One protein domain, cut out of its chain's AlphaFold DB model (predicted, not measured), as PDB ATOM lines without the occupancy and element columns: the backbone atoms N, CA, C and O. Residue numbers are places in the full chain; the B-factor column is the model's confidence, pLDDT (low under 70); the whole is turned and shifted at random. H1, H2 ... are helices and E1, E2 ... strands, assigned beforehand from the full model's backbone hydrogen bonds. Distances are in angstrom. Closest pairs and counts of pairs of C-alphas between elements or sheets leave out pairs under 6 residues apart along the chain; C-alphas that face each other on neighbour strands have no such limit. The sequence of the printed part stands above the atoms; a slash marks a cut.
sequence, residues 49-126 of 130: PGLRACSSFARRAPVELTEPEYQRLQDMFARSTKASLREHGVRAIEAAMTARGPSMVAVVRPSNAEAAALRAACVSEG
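AT A GLANCE: This is residues 49 to 126 of the 130 residues of an uncharacterized protein of Asanoa ferruginea (UniProt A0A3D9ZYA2). Helix H3 packs between H2 and H4, running opposite ways to both, and H1 crosses one end of these three helices. A small sheet, E1 E3 E2, makes the other end of the elongated whole, with H2 standing up from one face. The 78 printed residues hold H1 E1 H2 H3 E2 E3 H4, mostly helix, with an antiparallel sheet. The whole is compact, radius of gyration of the C-alphas 11.5 A, spanning 38 by 24 by 18 A.

HOW THE PARTS SIT: H1, residues 49 to 57, touches H2, residues 67 to 78, at a steep tilt of 53 degrees; the closest C-alphas, Gly 50 and Phe 77, are 4.4 A apart. E1, residues 63 to 66, is antiparallel to E3, residues 105 to 108, with N 106 and O 65 2.8 A apart. H2 is on the sheet in two layers, helix over sheet, at a height of 10.9 A. H2 and H3, residues 83 to 96, form a helical hairpin, closest at C-alphas Phe 77 and Arg 86, 4.9 A. E2, residues 97 to 100, and E3 form a hairpin, N 98 and O 107 being 3.3 A apart. E1, H2 H3, E2 is a split strand-helix-strand unit, E3 lying between its two strands, with a right-handed crossover. H4, residues 112 to 124, touches H3 at a shallow tilt of 23 degrees, closest at C-alphas Ala 92 and Glu 114, 5.4 A. In H1, H2, H3 and H4 every O i to N i+4 pair is within hydrogen-bond range.

IN THESE COORDINATES: H1 begins at C-alpha 49 (24.822, -26.704, -44.424). H2 is 16.2 A long, H3 19.6 A and H4 18.0 A, ending at C-alpha 124 (20.957, -16.314, -55.572).

THE WHOLE: The farthest C-alphas, Pro 102 and Ser 124, are 38.4 A apart. The printed part has no cut, and its links are tight. The pLDDT is under 70 at residues 55 to 66 and 95 to 111.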
ATOM      1  N   PRO A  49      25.822 -25.643 -44.509       72.50
ATOM      2  CA  PRO A  49      24.822 -26.704 -44.424       72.50
ATOM      3  C   PRO A  49      23.507 -26.338 -45.137       72.50
ATOM      4  O   PRO A  49      22.842 -27.231 -45.664       72.50
ATOM      5  N   GLY A  50      23.169 -25.049 -45.250       73.25
ATOM      6  CA  GLY A  50      22.002 -24.559 -45.986       73.25
ATOM      7  C   GLY A  50      22.136 -24.724 -47.500       73.25
ATOM      8  O   GLY A  50      21.167 -25.098 -48.160       73.25
ATOM      9  N   LEU A  51      23.338 -24.555 -48.066       75.44
ATOM     10  CA  LEU A  51      23.593 -24.837 -49.490       75.44
ATOM     11  C   LEU A  51      23.440 -26.334 -49.805       75.44
ATOM     12  O   LEU A  51      22.864 -26.715 -50.830       75.44
ATOM     13  N   ARG A  52      23.903 -27.202 -48.896       75.12
ATOM     14  CA  ARG A  52      23.725 -28.661 -49.002       75.12
ATOM     15  C   ARG A  52      22.251 -29.066 -48.894       75.12
ATOM     16  O   ARG A  52      21.802 -29.958 -49.619       75.12
ATOM     17  N   ALA A  53      21.489 -28.396 -48.034       75.69
ATOM     18  CA  ALA A  53      20.049 -28.591 -47.928       75.69
ATOM     19  C   ALA A  53      19.322 -28.127 -49.205       75.69
ATOM     20  O   ALA A  53      18.526 -28.881 -49.760       75.69
ATOM     21  N   CYS A  54      19.679 -26.959 -49.747       78.00
ATOM     22  CA  CYS A  54      19.166 -26.427 -51.014       78.00
ATOM     23  C   CYS A  54      19.326 -27.398 -52.192       78.00
ATOM     24  O   CYS A  54      18.364 -27.670 -52.913       78.00
ATOM     25  N   SER A  55      20.530 -27.947 -52.387       69.44
ATOM     26  CA  SER A  55      20.802 -28.872 -53.497       69.44
ATOM     27  C   SER A  55      20.043 -30.198 -53.364       69.44
ATOM     28  O   SER A  55      19.632 -30.779 -54.373       69.44
ATOM     29  N   SER A  56      19.803 -30.641 -52.128       67.44
ATOM     30  CA  SER A  56      19.056 -31.864 -51.815       67.44
ATOM     31  C   SER A  56      17.542 -31.678 -51.965       67.44
ATOM     32  O   SER A  56      16.856 -32.568 -52.468       67.44
ATOM     33  N   PHE A  57      17.026 -30.516 -51.565       66.50
ATOM     34  CA  PHE A  57      15.597 -30.229 -51.480       66.50
ATOM     35  C   PHE A  57      14.997 -29.761 -52.811       66.50
ATOM     36  O   PHE A  57      13.976 -30.282 -53.259       66.50
ATOM     37  N   ALA A  58      15.669 -28.838 -53.508       61.09
ATOM     38  CA  ALA A  58      15.148 -28.251 -54.745       61.09
ATOM     39  C   ALA A  58      15.092 -29.235 -55.926       61.09
ATOM     40  O   ALA A  58      14.387 -28.984 -56.903       61.09
ATOM     41  N   ARG A  59      15.827 -30.354 -55.856       56.59
ATOM     42  CA  ARG A  59      15.789 -31.412 -56.877       56.59
ATOM     43  C   ARG A  59      14.715 -32.471 -56.634       56.59
ATOM     44  O   ARG A  59      14.458 -33.241 -57.553       56.59
ATOM     45  N   ARG A  60      14.148 -32.572 -55.425       55.94
ATOM     46  CA  ARG A  60      13.364 -33.753 -55.018       55.94
ATOM     47  C   ARG A  60      11.974 -33.467 -54.447       55.94
ATOM     48  O   ARG A  60      11.275 -34.422 -54.155       55.94
ATOM     49  N   ALA A  61      11.537 -32.215 -54.310       57.69
ATOM     50  CA  ALA A  61      10.183 -31.933 -53.824       57.69
ATOM     51  C   ALA A  61       9.096 -32.484 -54.786       57.69
ATOM     52  O   ALA A  61       9.172 -32.199 -55.986       57.69
ATOM     53  N   PRO A  62       8.072 -33.218 -54.296       55.19
ATOM     54  CA  PRO A  62       7.804 -33.556 -52.892       55.19
ATOM     55  C   PRO A  62       8.653 -34.731 -52.368       55.19
ATOM     56  O   PRO A  62       8.764 -35.762 -53.027       55.19
ATOM     57  N   VAL A  63       9.197 -34.587 -51.153       65.88
ATOM     58  CA  VAL A  63       9.956 -35.643 -50.454       65.88
ATOM     59  C   VAL A  63       9.187 -36.065 -49.208       65.88
ATOM     60  O   VAL A  63       8.789 -35.221 -48.404       65.88
ATOM     61  N   GLU A  64       8.989 -37.370 -49.039       65.25
ATOM     62  CA  GLU A  64       8.586 -37.939 -47.754       65.25
ATOM     63  C   GLU A  64       9.838 -38.058 -46.885       65.25
ATOM     64  O   GLU A  64      10.779 -38.764 -47.250       65.25
ATOM     65  N   LEU A  65       9.881 -37.315 -45.780       69.06
ATOM     66  CA  LEU A  65      10.976 -37.361 -44.818       69.06
ATOM     67  C   LEU A  65      10.476 -38.025 -43.541       69.06
ATOM     68  O   LEU A  65       9.368 -37.762 -43.074       69.06
ATOM     69  N   THR A  66      11.299 -38.867 -42.937       69.88
ATOM     70  CA  THR A  66      11.072 -39.284 -41.552       69.88
ATOM     71  C   THR A  66      11.304 -38.098 -40.605       69.88
ATOM     72  O   THR A  66      12.060 -37.183 -40.930       69.88
ATOM     73  N   GLU A  67      10.693 -38.101 -39.418       72.94
ATOM     74  CA  GLU A  67      10.936 -37.093 -38.369       72.94
ATOM     75  C   GLU A  67      12.430 -36.736 -38.154       72.94
ATOM     76  O   GLU A  67      12.765 -35.549 -38.173       72.94
ATOM     77  N   PRO A  68      13.376 -37.693 -38.023       75.31
ATOM     78  CA  PRO A  68      14.791 -37.352 -37.868       75.31
ATOM     79  C   PRO A  68      15.404 -36.708 -39.120       75.31
ATOM     80  O   PRO A  68      16.309 -35.879 -39.009       75.31
ATOM     81  N   GLU A  69      14.941 -37.059 -40.320       73.94
ATOM     82  CA  GLU A  69      15.411 -36.438 -41.564       73.94
ATOM     83  C   GLU A  69      14.866 -35.020 -41.724       73.94
ATOM     84  O   GLU A  69      15.604 -34.131 -42.156       73.94
ATOM     85  N   TYR A  70      13.612 -34.799 -41.327       76.31
ATOM     86  CA  TYR A  70      13.006 -33.477 -41.235       76.31
ATOM     87  C   TYR A  70      13.796 -32.583 -40.278       76.31
ATOM     88  O   TYR A  70      14.269 -31.522 -40.689       76.31
ATOM     89  N   GLN A  71      14.023 -33.044 -39.043       76.69
ATOM     90  CA  GLN A  71      14.780 -32.290 -38.043       76.69
ATOM     91  C   GLN A  71      16.182 -31.977 -38.549       76.69
ATOM     92  O   GLN A  71      16.617 -30.833 -38.473       76.69
ATOM     93  N   ARG A  72      16.867 -32.952 -39.160       80.88
ATOM     94  CA  ARG A  72      18.197 -32.750 -39.747       80.88
ATOM     95  C   ARG A  72      18.191 -31.695 -40.851       80.88
ATOM     96  O   ARG A  72      19.140 -30.920 -40.951       80.88
ATOM     97  N   LEU A  73      17.162 -31.677 -41.692       78.12
ATOM     98  CA  LEU A  73      17.023 -30.712 -42.776       78.12
ATOM     99  C   LEU A  73      16.738 -29.302 -42.244       78.12
ATOM    100  O   LEU A  73      17.403 -28.355 -42.667       78.12
ATOM    101  N   GLN A  74      15.820 -29.176 -41.284       81.19
ATOM    102  CA  GLN A  74      15.536 -27.919 -40.588       81.19
ATOM    103  C   GLN A  74      16.810 -27.369 -39.931       81.19
ATOM    104  O   GLN A  74      17.174 -26.215 -40.150       81.19
ATOM    105  N   ASP A  75      17.552 -28.226 -39.230       83.50
ATOM    106  CA  ASP A  75      18.831 -27.906 -38.597       83.50
ATOM    107  C   ASP A  75      19.890 -27.421 -39.596       83.50
ATOM    108  O   ASP A  75      20.702 -26.545 -39.289       83.50
ATOM    109  N   MET A  76      19.926 -28.006 -40.797       83.69
ATOM    110  CA  MET A  76      20.870 -27.598 -41.837       83.69
ATOM    111  C   MET A  76      20.572 -26.190 -42.357       83.69
ATOM    112  O   MET A  76      21.509 -25.411 -42.537       83.69
ATOM    113  N   PHE A  77      19.299 -25.833 -42.550       84.00
ATOM    114  CA  PHE A  77      18.921 -24.462 -42.904       84.00
ATOM    115  C   PHE A  77      19.128 -23.490 -41.738       84.00
ATOM    116  O   PHE A  77      19.658 -22.398 -41.943       84.00
ATOM    117  N   ALA A  78      18.797 -23.895 -40.510       82.94
ATOM    118  CA  ALA A  78      18.980 -23.079 -39.311       82.94
ATOM    119  C   ALA A  78      20.456 -22.727 -39.055       82.94
ATOM    120  O   ALA A  78      20.772 -21.589 -38.705       82.94
ATOM    121  N   ARG A  79      21.370 -23.680 -39.286       84.12
ATOM    122  CA  ARG A  79      22.826 -23.492 -39.149       84.12
ATOM    123  C   ARG A  79      23.497 -22.839 -40.360       84.12
ATOM    124  O   ARG A  79      24.718 -22.700 -40.362       84.12
ATOM    125  N   SER A  80      22.743 -22.450 -41.386       82.06
ATOM    126  CA  SER A  80      23.311 -21.751 -42.537       82.06
ATOM    127  C   SER A  80      23.890 -20.394 -42.124       82.06
ATOM    128  O   SER A  80      23.285 -19.635 -41.357       82.06
ATOM    129  N   THR A  81      25.058 -20.069 -42.675       82.12
ATOM    130  CA  THR A  81      25.666 -18.734 -42.576       82.12
ATOM    131  C   THR A  81      24.934 -17.720 -43.461       82.12
ATOM    132  O   THR A  81      25.065 -16.511 -43.265       82.12
ATOM    133  N   LYS A  82      24.106 -18.200 -44.400       80.50
ATOM    134  CA  LYS A  82      23.287 -17.390 -45.306       80.50
ATOM    135  C   LYS A  82      21.919 -17.100 -44.692       80.50
ATOM    136  O   LYS A  82      21.090 -17.993 -44.520       80.50
ATOM    137  N   ALA A  83      21.658 -15.828 -44.394       81.69
ATOM    138  CA  ALA A  83      20.393 -15.396 -43.793       81.69
ATOM    139  C   ALA A  83      19.172 -15.711 -44.677       81.69
ATOM    140  O   ALA A  83      18.148 -16.149 -44.163       81.69
ATOM    141  N   SER A  84      19.318 -15.562 -45.997       79.88
ATOM    142  CA  SER A  84      18.300 -15.882 -47.005       79.88
ATOM    143  C   SER A  84      17.891 -17.360 -46.967       79.88
ATOM    144  O   SER A  84      16.703 -17.676 -46.942       79.88
ATOM    145  N   LEU A  85      18.865 -18.274 -46.902       81.12
ATOM    146  CA  LEU A  85      18.616 -19.717 -46.821       81.12
ATOM    147  C   LEU A  85      18.006 -20.111 -45.485       81.12
ATOM    148  O   LEU A  85      17.124 -20.963 -45.448       81.12
ATOM    149  N   ARG A  86      18.449 -19.482 -44.396       85.44
ATOM    150  CA  ARG A  86      17.872 -19.713 -43.075       85.44
ATOM    151  C   ARG A  86      16.404 -19.304 -43.035       85.44
ATOM    152  O   ARG A  86      15.572 -20.098 -42.616       85.44
ATOM    153  N   GLU A  87      16.073 -18.104 -43.504       82.31
ATOM    154  CA  GLU A  87      14.698 -17.601 -43.469       82.31
ATOM    155  C   GLU A  87      13.775 -18.380 -44.413       82.31
ATOM    156  O   GLU A  87      12.738 -18.892 -43.990       82.31
ATOM    157  N   HIS A  88      14.149 -18.501 -45.688       80.69
ATOM    158  CA  HIS A  88      13.292 -19.144 -46.681       80.69
ATOM    159  C   HIS A  88      13.289 -20.668 -46.561       80.69
ATOM    160  O   HIS A  88      12.258 -21.284 -46.811       80.69
ATOM    161  N   GLY A  89      14.404 -21.281 -46.158       75.25
ATOM    162  CA  GLY A  89      14.517 -22.728 -45.981       75.25
ATOM    163  C   GLY A  89      13.732 -23.241 -44.784       75.25
ATOM    164  O   GLY A  89      12.959 -24.183 -44.935       75.25
ATOM    165  N   VAL A  90      13.856 -22.590 -43.621       79.62
ATOM    166  CA  VAL A  90      13.069 -22.959 -42.433       79.62
ATOM    167  C   VAL A  90      11.581 -22.734 -42.694       79.62
ATOM    168  O   VAL A  90      10.793 -23.655 -42.498       79.62
ATOM    169  N   ARG A  91      11.200 -21.574 -43.249       78.88
ATOM    170  CA  ARG A  91       9.794 -21.273 -43.562       78.88
ATOM    171  C   ARG A  91       9.195 -22.262 -44.562       78.88
ATOM    172  O   ARG A  91       8.082 -22.727 -44.357       78.88
ATOM    173  N   ALA A  92       9.926 -22.603 -45.625       73.75
ATOM    174  CA  ALA A  92       9.453 -23.563 -46.619       73.75
ATOM    175  C   ALA A  92       9.311 -24.978 -46.047       73.75
ATOM    176  O   ALA A  92       8.444 -25.711 -46.501       73.75
ATOM    177  N   ILE A  93      10.136 -25.374 -45.076       72.75
ATOM    178  CA  ILE A  93      10.039 -26.681 -44.413       72.75
ATOM    179  C   ILE A  93       8.876 -26.716 -43.425       72.75
ATOM    180  O   ILE A  93       8.105 -27.673 -43.442       72.75
ATOM    181  N   GLU A  94       8.725 -25.676 -42.607       74.88
ATOM    182  CA  GLU A  94       7.653 -25.570 -41.612       74.88
ATOM    183  C   GLU A  94       6.277 -25.487 -42.275       74.88
ATOM    184  O   GLU A  94       5.366 -26.220 -41.898       74.88
ATOM    185  N   ALA A  95       6.131 -24.655 -43.309       69.06
ATOM    186  CA  ALA A  95       4.872 -24.524 -44.042       69.06
ATOM    187  C   ALA A  95       4.495 -25.796 -44.812       69.06
ATOM    188  O   ALA A  95       3.323 -26.086 -45.043       69.06
ATOM    189  N   ALA A  96       5.503 -26.567 -45.203       63.22
ATOM    190  CA  ALA A  96       5.330 -27.804 -45.930       63.22
ATOM    191  C   ALA A  96       5.126 -29.021 -45.029       63.22
ATOM    192  O   ALA A  96       4.812 -30.085 -45.563       63.22
ATOM    193  N   MET A  97       5.337 -28.899 -43.713       67.56
ATOM    194  CA  MET A  97       5.243 -30.011 -42.778       67.56
ATOM    195  C   MET A  97       3.782 -30.433 -42.620       67.56
ATOM    196  O   MET A  97       2.941 -29.701 -42.107       67.56
ATOM    197  N   THR A  98       3.485 -31.668 -43.015       64.88
ATOM    198  CA  THR A  98       2.226 -32.329 -42.663       64.88
ATOM    199  C   THR A  98       2.542 -33.627 -41.933       64.88
ATOM    200  O   THR A  98       3.103 -34.557 -42.512       64.88
ATOM    201  N   ALA A  99       2.224 -33.676 -40.637       58.97
ATOM    202  CA  ALA A  99       2.415 -34.873 -39.828       58.97
ATOM    203  C   ALA A  99       1.384 -35.941 -40.228       58.97
ATOM    204  O   ALA A  99       0.175 -35.697 -40.185       58.97
ATOM    205  N   ARG A 100       1.851 -37.134 -40.618       54.66
ATOM    206  CA  ARG A 100       0.994 -38.300 -40.876       54.66
ATOM    207  C   ARG A 100       1.304 -39.435 -39.901       54.66
ATOM    208  O   ARG A 100       2.360 -40.046 -39.983       54.66
ATOM    209  N   GLY A 101       0.316 -39.778 -39.072       51.06
ATOM    210  CA  GLY A 101       0.238 -41.058 -38.362       51.06
ATOM    211  C   GLY A 101       1.231 -41.278 -37.204       51.06
ATOM    212  O   GLY A 101       2.022 -40.398 -36.877       51.06
ATOM    213  N   PRO A 102       1.162 -42.458 -36.552       50.94
ATOM    214  CA  PRO A 102       1.925 -42.786 -35.339       50.94
ATOM    215  C   PRO A 102       3.428 -43.009 -35.582       50.94
ATOM    216  O   PRO A 102       4.223 -42.893 -34.654       50.94
ATOM    217  N   SER A 103       3.833 -43.289 -36.822       53.75
ATOM    218  CA  SER A 103       5.217 -43.171 -37.280       53.75
ATOM    219  C   SER A 103       5.350 -41.820 -37.978       53.75
ATOM    220  O   SER A 103       4.933 -41.710 -39.127       53.75
ATOM    221  N   MET A 104       5.843 -40.790 -37.287       53.88
ATOM    222  CA  MET A 104       5.924 -39.422 -37.814       53.88
ATOM    223  C   MET A 104       6.736 -39.371 -39.120       53.88
ATOM    224  O   MET A 104       7.966 -39.316 -39.124       53.88
ATOM    225  N   VAL A 105       6.023 -39.428 -40.244       54.09
ATOM    226  CA  VAL A 105       6.532 -39.107 -41.574       54.09
ATOM    227  C   VAL A 105       6.081 -37.681 -41.848       54.09
ATOM    228  O   VAL A 105       4.881 -37.407 -41.949       54.09
ATOM    229  N   ALA A 106       7.044 -36.769 -41.918       57.62
ATOM    230  CA  ALA A 106       6.831 -35.405 -42.355       57.62
ATOM    231  C   ALA A 106       6.802 -35.412 -43.885       57.62
ATOM    232  O   ALA A 106       7.828 -35.515 -44.563       57.62
ATOM    233  N   VAL A 107       5.602 -35.327 -44.454       56.56
ATOM    234  CA  VAL A 107       5.474 -35.115 -45.895       56.56
ATOM    235  C   VAL A 107       5.712 -33.640 -46.144       56.56
ATOM    236  O   VAL A 107       4.893 -32.817 -45.741       56.56
ATOM    237  N   VAL A 108       6.826 -33.320 -46.797       62.72
ATOM    238  CA  VAL A 108       7.217 -31.946 -47.092       62.72
ATOM    239  C   VAL A 108       6.679 -31.560 -48.468       62.72
ATOM    240  O   VAL A 108       7.250 -31.894 -49.512       62.72
ATOM    241  N   ARG A 109       5.533 -30.872 -48.468       65.06
ATOM    242  CA  ARG A 109       4.883 -30.308 -49.663       65.06
ATOM    243  C   ARG A 109       4.827 -28.779 -49.599       65.06
ATOM    244  O   ARG A 109       3.769 -28.239 -49.284       65.06
ATOM    245  N   PRO A 110       5.933 -28.075 -49.903       64.12
ATOM    246  CA  PRO A 110       5.903 -26.620 -49.969       64.12
ATOM    247  C   PRO A 110       4.911 -26.175 -51.038       64.12
ATOM    248  O   PRO A 110       4.778 -26.818 -52.088       64.12
ATOM    249  N   SER A 111       4.217 -25.069 -50.785       67.88
ATOM    250  CA  SER A 111       3.402 -24.435 -51.818       67.88
ATOM    251  C   SER A 111       4.284 -24.019 -53.004       67.88
ATOM    252  O   SER A 111       5.488 -23.802 -52.855       67.88
ATOM    253  N   ASN A 112       3.701 -23.856 -54.196       70.81
ATOM    254  CA  ASN A 112       4.459 -23.401 -55.371       70.81
ATOM    255  C   ASN A 112       5.197 -22.073 -55.107       70.81
ATOM    256  O   ASN A 112       6.294 -21.874 -55.619       70.81
ATOM    257  N   ALA A 113       4.619 -21.192 -54.283       72.31
ATOM    258  CA  ALA A 113       5.228 -19.925 -53.892       72.31
ATOM    259  C   ALA A 113       6.454 -20.120 -52.982       72.31
ATOM    260  O   ALA A 113       7.491 -19.504 -53.215       72.31
ATOM    261  N   GLU A 114       6.376 -21.006 -51.989       70.94
ATOM    262  CA  GLU A 114       7.489 -21.301 -51.073       70.94
ATOM    263  C   GLU A 114       8.602 -22.085 -51.756       70.94
ATOM    264  O   GLU A 114       9.779 -21.786 -51.563       70.94
ATOM    265  N   ALA A 115       8.241 -23.043 -52.611       70.94
ATOM    266  CA  ALA A 115       9.195 -23.764 -53.439       70.94
ATOM    267  C   ALA A 115       9.922 -22.808 -54.399       70.94
ATOM    268  O   ALA A 115      11.137 -22.917 -54.566       70.94
ATOM    269  N   ALA A 116       9.209 -21.843 -54.994       73.12
ATOM    270  CA  ALA A 116       9.803 -20.821 -55.852       73.12
ATOM    271  C   ALA A 116      10.700 -19.851 -55.066       73.12
ATOM    272  O   ALA A 116      11.807 -19.567 -55.518       73.12
ATOM    273  N   ALA A 117      10.271 -19.392 -53.887       76.44
ATOM    274  CA  ALA A 117      11.061 -18.513 -53.024       76.44
ATOM    275  C   ALA A 117      12.344 -19.200 -52.531       76.44
ATOM    276  O   ALA A 117      13.429 -18.629 -52.626       76.44
ATOM    277  N   LEU A 118      12.242 -20.457 -52.091       75.06
ATOM    278  CA  LEU A 118      13.399 -21.258 -51.704       75.06
ATOM    279  C   LEU A 118      14.323 -21.503 -52.898       75.06
ATOM    280  O   LEU A 118      15.529 -21.326 -52.775       75.06
ATOM    281  N   ARG A 119      13.785 -21.846 -54.075       75.62
ATOM    282  CA  ARG A 119      14.593 -22.031 -55.291       75.62
ATOM    283  C   ARG A 119      15.304 -20.742 -55.700       75.62
ATOM    284  O   ARG A 119      16.478 -20.805 -56.047       75.62
ATOM    285  N   ALA A 120      14.631 -19.595 -55.624       78.88
ATOM    286  CA  ALA A 120      15.228 -18.292 -55.898       78.88
ATOM    287  C   ALA A 120      16.375 -17.987 -54.923       78.88
ATOM    288  O   ALA A 120      17.451 -17.605 -55.376       78.88
ATOM    289  N   ALA A 121      16.187 -18.250 -53.625       79.75
ATOM    290  CA  ALA A 121      17.241 -18.120 -52.619       79.75
ATOM    291  C   ALA A 121      18.414 -19.088 -52.881       79.75
ATOM    292  O   ALA A 121      19.580 -18.702 -52.829       79.75
ATOM    293  N   CYS A 122      18.129 -20.339 -53.251       77.62
ATOM    294  CA  CYS A 122      19.157 -21.312 -53.619       77.62
ATOM    295  C   CYS A 122      19.941 -20.882 -54.876       77.62
ATOM    296  O   CYS A 122      21.145 -21.113 -54.951       77.62
ATOM    297  N   VAL A 123      19.295 -20.253 -55.864       80.81
ATOM    298  CA  VAL A 123      19.955 -19.727 -57.074       80.81
ATOM    299  C   VAL A 123      20.764 -18.463 -56.766       80.81
ATOM    300  O   VAL A 123      21.881 -18.321 -57.265       80.81
ATOM    301  N   SER A 124      20.248 -17.548 -55.938       79.50
ATOM    302  CA  SER A 124      20.957 -16.314 -55.572       79.50
ATOM    303  C   SER A 124      22.215 -16.584 -54.753       79.50
ATOM    304  O   SER A 124      23.205 -15.876 -54.908       79.50
ATOM    305  N   GLU A 125      22.192 -17.626 -53.923       76.31
ATOM    306  CA  GLU A 125      23.330 -18.049 -53.100       76.31
ATOM    307  C   GLU A 125      24.264 -19.041 -53.815       76.31
ATOM    308  O   GLU A 125      25.228 -19.514 -53.217       76.31
ATOM    309  N   GLY A 126      24.000 -19.366 -55.088       70.56
ATOM    310  CA  GLY A 126      24.861 -20.229 -55.907       70.56
ATOM    311  C   GLY A 126      24.738 -21.734 -55.633       70.56
ATOM    312  O   GLY A 126      25.547 -22.514 -56.132       70.56
TER     313      GLY A 126